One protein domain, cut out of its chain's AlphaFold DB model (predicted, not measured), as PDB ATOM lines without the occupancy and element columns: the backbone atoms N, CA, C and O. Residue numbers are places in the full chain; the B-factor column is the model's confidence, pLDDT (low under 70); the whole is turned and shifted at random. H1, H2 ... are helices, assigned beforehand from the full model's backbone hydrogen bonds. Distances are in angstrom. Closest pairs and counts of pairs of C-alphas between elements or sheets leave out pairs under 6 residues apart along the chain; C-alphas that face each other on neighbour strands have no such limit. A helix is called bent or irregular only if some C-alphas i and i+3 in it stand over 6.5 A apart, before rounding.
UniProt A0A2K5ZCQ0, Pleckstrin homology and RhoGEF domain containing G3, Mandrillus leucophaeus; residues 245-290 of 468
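What this domain is: This is residues 245 to 290 of the 468 residues of the protein "Pleckstrin homology and RhoGEF domain containing G3" of Mandrillus leucophaeus (UniProt A0A2K5ZCQ0). Three helices follow one another as the sides of an open, flat frame: the long H1 makes one side, H2 the base, and the short H3 the side at the other end of the base. H1 and H2 meet at a corner, H3 is joined to H2 only by a link of four residues, and the space between H1 and H3 is empty. The printed part has 46 residues, with three named helices in the order H1, H2, H3 and no named strand; its class is all helix. The whole is only just loose, close to extended, with a radius of gyration of the C-alphas of 13.7 A, and the C-alphas span 37 by 29 by 9 A.

How they stand to each other: H1, residues 245 to 263, and H2, residues 267 to 277, only just touch, with 3 pairs of C-alphas within 8 A, and they touch only at the corner by their link. H1 touches H2 with residues 260 to 261 alone. The closest C-alphas of the two helices are those of Glu 261 and Phe 267, 5.7 A apart. Their lines stand at a steep tilt of 61 degrees and run opposite ways, and their centres are 16.6 A apart. H3, residues 282 to 290, touches no helix and is apart from both H1 and H2. In H3 every backbone O i to N i+4 pair is within hydrogen-bond range; in H1 14 of 15 pairs are, and in H2 5 of 7.

Where its parts are: H1 runs from C-alpha 245 at (24.622, -0.584, 55.415) to C-alpha 263 at (4.439, 11.709, 43.382), 26.5 A from first to last C-alpha, and is the longest helix with 19 residues. A tight link of 3 residues leads to H2, residues 267 to 277, which begins with C-alpha 267 at (10.067, 16.913, 41.114) and is 15.7 A long. A tight link of 4 residues follows. H3, residues 282 to 290, is 12.4 A long and ends with C-alpha 290 at (40.428, 9.578, 43.278). No helix is bent or irregular.

The domain as a whole: The outline is flat. The two C-alphas farthest apart are those of His 263 and Arg 289, 37.4 A, while the C-alphas of Arg 245 and Phe 290, the first and last printed, are 22.4 A apart. Residues 245 to 256, which belong to H1, stand free, and so do residues 272 to 290, of which 272 to 277 belong to H2 and 282 to 290 to H3. The printed part has no cut, and neither link is long. The mean pLDDT of the printed part is 90.4, and no printed residue is under 70; the mean is 94 in H1, 91 in H2 and 85 in H3.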
ATOM      1  N   ARG A 245      25.290  -1.857  55.113       97.50
ATOM      2  CA  ARG A 245      24.622  -0.584  55.415       97.50
ATOM      3  C   ARG A 245      24.589   0.340  54.196       97.50
ATOM      4  O   ARG A 245      23.544   0.904  53.895       97.50
ATOM      5  N   ASP A 246      25.702   0.445  53.475       96.75
ATOM      6  CA  ASP A 246      25.815   1.311  52.296       96.75
ATOM      7  C   ASP A 246      24.933   0.815  51.154       96.75
ATOM      8  O   ASP A 246      24.300   1.608  50.466       96.75
ATOM      9  N   ARG A 247      24.845  -0.508  50.976       96.06
ATOM     10  CA  ARG A 247      23.951  -1.116  49.985       96.06
ATOM     11  C   ARG A 247      22.492  -0.755  50.263       96.06
ATOM     12  O   ARG A 247      21.817  -0.263  49.367       96.06
ATOM     13  N   LEU A 248      22.049  -0.902  51.513       96.81
ATOM     14  CA  LEU A 248      20.697  -0.510  51.926       96.81
ATOM     15  C   LEU A 248      20.456   0.994  51.773       96.81
ATOM     16  O   LEU A 248      19.379   1.406  51.353       96.81
ATOM     17  N   LEU A 249      21.456   1.824  52.082       97.81
ATOM     18  CA  LEU A 249      21.360   3.268  51.893       97.81
ATOM     19  C   LEU A 249      21.200   3.627  50.414       97.81
ATOM     20  O   LEU A 249      20.343   4.436  50.074       97.81
ATOM     21  N   LEU A 250      21.997   3.021  49.535       97.19
ATOM     22  CA  LEU A 250      21.889   3.241  48.097       97.19
ATOM     23  C   LEU A 250      20.524   2.808  47.566       97.19
ATOM     24  O   LEU A 250      19.945   3.529  46.761       97.19
ATOM     25  N   ASP A 251      19.993   1.681  48.033       97.19
ATOM     26  CA  ASP A 251      18.658   1.231  47.636       97.19
ATOM     27  C   ASP A 251      17.561   2.165  48.165       97.19
ATOM     28  O   ASP A 251      16.648   2.513  47.418       97.19
ATOM     29  N   LYS A 252      17.700   2.687  49.392       97.75
ATOM     30  CA  LYS A 252      16.793   3.710  49.936       97.75
ATOM     31  C   LYS A 252      16.847   5.011  49.132       97.75
ATOM     32  O   LYS A 252      15.806   5.587  48.837       97.75
ATOM     33  N   ILE A 253      18.044   5.466  48.758       95.81
ATOM     34  CA  ILE A 253      18.226   6.666  47.931       95.81
ATOM     35  C   ILE A 253      17.583   6.457  46.560       95.81
ATOM     36  O   ILE A 253      16.848   7.326  46.101       95.81
ATOM     37  N   LYS A 254      17.820   5.309  45.915       95.38
ATOM     38  CA  LYS A 254      17.203   4.989  44.621       95.38
ATOM     39  C   LYS A 254      15.682   4.999  44.719       95.38
ATOM     40  O   LYS A 254      15.048   5.724  43.966       95.38
ATOM     41  N   SER A 255      15.122   4.257  45.676       96.12
ATOM     42  CA  SER A 255      13.673   4.173  45.866       96.12
ATOM     43  C   SER A 255      13.049   5.535  46.167       96.12
ATOM     44  O   SER A 255      11.986   5.830  45.638       96.12
ATOM     45  N   TYR A 256      13.710   6.395  46.949       95.06
ATOM     46  CA  TYR A 256      13.218   7.749  47.207       95.06
ATOM     47  C   TYR A 256      13.062   8.562  45.916       95.06
ATOM     48  O   TYR A 256      12.012   9.160  45.700       95.06
ATOM     49  N   TYR A 257      14.086   8.580  45.058       92.38
ATOM     50  CA  TYR A 257      14.039   9.367  43.824       92.38
ATOM     51  C   TYR A 257      13.086   8.778  42.780       92.38
ATOM     52  O   TYR A 257      12.423   9.554  42.101       92.38
ATOM     53  N   GLU A 258      12.995   7.450  42.691       92.62
ATOM     54  CA  GLU A 258      12.041   6.759  41.813       92.62
ATOM     55  C   GLU A 258      10.596   7.098  42.207       92.62
ATOM     56  O   GLU A 258       9.797   7.552  41.394       92.62
ATOM     57  N   ASN A 259      10.271   6.972  43.497       92.94
ATOM     58  CA  ASN A 259       8.921   7.233  43.989       92.94
ATOM     59  C   ASN A 259       8.570   8.726  43.901       92.94
ATOM     60  O   ASN A 259       7.452   9.085  43.541       92.94
ATOM     61  N   ALA A 260       9.516   9.615  44.212       91.56
ATOM     62  CA  ALA A 260       9.284  11.058  44.186       91.56
ATOM     63  C   ALA A 260       9.009  11.601  42.772       91.56
ATOM     64  O   ALA A 260       8.277  12.578  42.640       91.56
ATOM     65  N   GLU A 261       9.529  10.956  41.721       83.12
ATOM     66  CA  GLU A 261       9.197  11.299  40.332       83.12
ATOM     67  C   GLU A 261       7.732  10.988  39.985       83.12
ATOM     68  O   GLU A 261       7.114  11.718  39.212       83.12
ATOM     69  N   HIS A 262       7.142   9.963  40.605       85.56
ATOM     70  CA  HIS A 262       5.730   9.618  40.421       85.56
ATOM     71  C   HIS A 262       4.778  10.424  41.311       85.56
ATOM     72  O   HIS A 262       3.611  10.592  40.962       85.56
ATOM     73  N   HIS A 263       5.254  10.922  42.454       88.62
ATOM     74  CA  HIS A 263       4.439  11.709  43.382       88.62
ATOM     75  C   HIS A 263       4.318  13.187  42.993       88.62
ATOM     76  O   HIS A 263       3.339  13.830  43.364       88.62
ATOM     77  N   ASP A 264       5.275  13.730  42.241       91.44
ATOM     78  CA  ASP A 264       5.230  15.109  41.766       91.44
ATOM     79  C   ASP A 264       5.896  15.222  40.390       91.44
ATOM     80  O   ASP A 264       7.114  15.103  40.248       91.44
ATOM     81  N   ALA A 265       5.090  15.512  39.366       86.69
ATOM     82  CA  ALA A 265       5.550  15.662  37.985       86.69
ATOM     83  C   ALA A 265       6.609  16.774  37.809       86.69
ATOM     84  O   ALA A 265       7.402  16.739  36.868       86.69
ATOM     85  N   GLY A 266       6.655  17.755  38.718       93.31
ATOM     86  CA  GLY A 266       7.667  18.809  38.763       93.31
ATOM     87  C   GLY A 266       8.921  18.441  39.561       93.31
ATOM     88  O   GLY A 266       9.914  19.170  39.508       93.31
ATOM     89  N   PHE A 267       8.930  17.319  40.286       93.88
ATOM     90  CA  PHE A 267      10.067  16.913  41.114       93.88
ATOM     91  C   PHE A 267      11.327  16.659  40.282       93.88
ATOM     92  O   PHE A 267      12.407  17.125  40.646       93.88
ATOM     93  N   SER A 268      11.206  15.989  39.131       90.88
ATOM     94  CA  SER A 268      12.340  15.745  38.228       90.88
ATOM     95  C   SER A 268      12.906  17.047  37.639       90.88
ATOM     96  O   SER A 268      14.122  17.169  37.457       90.88
ATOM     97  N   VAL A 269      12.049  18.049  37.408       92.25
ATOM     98  CA  VAL A 269      12.431  19.388  36.937       92.25
ATOM     99  C   VAL A 269      13.223  20.126  38.015       92.25
ATOM    100  O   VAL A 269      14.378  20.476  37.778       92.25
ATOM    101  N   ARG A 270      12.680  20.238  39.233       91.81
ATOM    102  CA  ARG A 270      13.371  20.883  40.363       91.81
ATOM    103  C   ARG A 270      14.651  20.152  40.759       91.81
ATOM    104  O   ARG A 270      15.633  20.787  41.122       91.81
ATOM    105  N   ARG A 271      14.689  18.819  40.642       91.69
ATOM    106  CA  ARG A 271      15.909  18.017  40.828       91.69
ATOM    107  C   ARG A 271      16.962  18.348  39.772       91.69
ATOM    108  O   ARG A 271      18.139  18.453  40.086       91.69
ATOM    109  N   ARG A 272      16.573  18.507  38.509       90.69
ATOM    110  CA  ARG A 272      17.508  18.877  37.436       90.69
ATOM    111  C   ARG A 272      18.033  20.306  37.612       90.69
ATOM    112  O   ARG A 272      19.216  20.555  37.385       90.69
ATOM    113  N   GLU A 273      17.183  21.222  38.058       92.81
ATOM    114  CA  GLU A 273      17.555  22.601  38.392       92.81
ATOM    115  C   GLU A 273      18.454  22.662  39.631       92.81
ATOM    116  O   GLU A 273      19.474  23.349  39.609       92.81
ATOM    117  N   SER A 274      18.171  21.864  40.667       89.75
ATOM    118  CA  SER A 274      18.993  21.796  41.882       89.75
ATOM    119  C   SER A 274      20.419  21.317  41.591       89.75
ATOM    120  O   SER A 274      21.384  21.834  42.153       89.75
ATOM    121  N   LEU A 275      20.582  20.403  40.630       86.44
ATOM    122  CA  LEU A 275      21.898  19.963  40.163       86.44
ATOM    123  C   LEU A 275      22.686  21.063  39.432       86.44
ATOM    124  O   LEU A 275      23.907  20.957  39.334       86.44
ATOM    125  N   SER A 276      22.028  22.124  38.953       87.06
ATOM    126  CA  SER A 276      22.692  23.265  38.306       87.06
ATOM    127  C   SER A 276      23.356  24.216  39.306       87.06
ATOM    128  O   SER A 276      24.317  24.894  38.940       87.06
ATOM    129  N   TYR A 277      22.917  24.219  40.572       88.88
ATOM    130  CA  TYR A 277      23.578  24.957  41.661       88.88
ATOM    131  C   TYR A 277      24.906  24.320  42.087       88.88
ATOM    132  O   TYR A 277      25.714  24.962  42.755       88.88
ATOM    133  N   ILE A 278      25.166  23.070  41.689       87.62
ATOM    134  CA  ILE A 278      26.451  22.412  41.922       87.62
ATOM    135  C   ILE A 278      27.447  22.921  40.869       87.62
ATOM    136  O   ILE A 278      27.245  22.681  39.674       87.62
ATOM    137  N   PRO A 279      28.563  23.564  41.263       87.50
ATOM    138  CA  PRO A 279      29.550  24.046  40.309       87.50
ATOM    139  C   PRO A 279      30.039  22.922  39.395       87.50
ATOM    140  O   PRO A 279      30.516  21.867  39.841       87.50
ATOM    141  N   LYS A 280      29.945  23.160  38.084       85.06
ATOM    142  CA  LYS A 280      30.458  22.234  37.075       85.06
ATOM    143  C   LYS A 280      31.927  21.944  37.374       85.06
ATOM    144  O   LYS A 280      32.725  22.844  37.607       85.06
ATOM    145  N   GLY A 281      32.295  20.668  37.354       84.12
ATOM    146  CA  GLY A 281      33.669  20.250  37.612       84.12
ATOM    147  C   GLY A 281      33.966  19.840  39.055       84.12
ATOM    148  O   GLY A 281      35.010  19.233  39.260       84.12
ATOM    149  N   LEU A 282      33.059  20.041  40.020       88.19
ATOM    150  CA  LEU A 282      33.238  19.540  41.392       88.19
ATOM    151  C   LEU A 282      33.362  18.007  41.421       88.19
ATOM    152  O   LEU A 282      34.328  17.452  41.947       88.19
ATOM    153  N   VAL A 283      32.419  17.324  40.770       86.44
ATOM    154  CA  VAL A 283      32.437  15.861  40.626       86.44
ATOM    155  C   VAL A 283      33.653  15.424  39.811       86.44
ATOM    156  O   VAL A 283      34.377  14.522  40.212       86.44
ATOM    157  N   ARG A 284      33.943  16.110  38.699       87.69
ATOM    158  CA  ARG A 284      35.071  15.783  37.813       87.69
ATOM    159  C   ARG A 284      36.432  15.955  38.495       87.69
ATOM    160  O   ARG A 284      37.309  15.129  38.269       87.69
ATOM    161  N   ASN A 285      36.617  16.979  39.327       85.06
ATOM    162  CA  ASN A 285      37.852  17.206  40.081       85.06
ATOM    163  C   ASN A 285      38.046  16.105  41.127       85.06
ATOM    164  O   ASN A 285      39.104  15.489  41.171       85.06
ATOM    165  N   SER A 286      37.001  15.784  41.890       85.56
ATOM    166  CA  SER A 286      37.032  14.698  42.870       85.56
ATOM    167  C   SER A 286      37.310  13.347  42.210       85.56
ATOM    168  O   SER A 286      38.263  12.672  42.586       85.56
ATOM    169  N   VAL A 287      36.563  12.987  41.164       82.50
ATOM    170  CA  VAL A 287      36.761  11.751  40.389       82.50
ATOM    171  C   VAL A 287      38.159  11.703  39.769       82.50
ATOM    172  O   VAL A 287      38.773  10.640  39.754       82.50
ATOM    173  N   SER A 288      38.696  12.837  39.303       83.81
ATOM    174  CA  SER A 288      40.083  12.915  38.841       83.81
ATOM    175  C   SER A 288      41.046  12.608  39.977       83.81
ATOM    176  O   SER A 288      41.868  11.725  39.803       83.81
ATOM    177  N   ARG A 289      40.926  13.263  41.139       83.94
ATOM    178  CA  ARG A 289      41.814  13.026  42.289       83.94
ATOM    179  C   ARG A 289      41.774  11.577  42.759       83.94
ATOM    180  O   ARG A 289      42.830  11.024  43.020       83.94
ATOM    181  N   PHE A 290      40.590  10.965  42.833       78.88
ATOM    182  CA  PHE A 290      40.428   9.578  43.278       78.88
ATOM    183  C   PHE A 290      40.939   8.555  42.255       78.88
ATOM    184  O   PHE A 290      41.514   7.545  42.647       78.88
TER     185      PHE A 290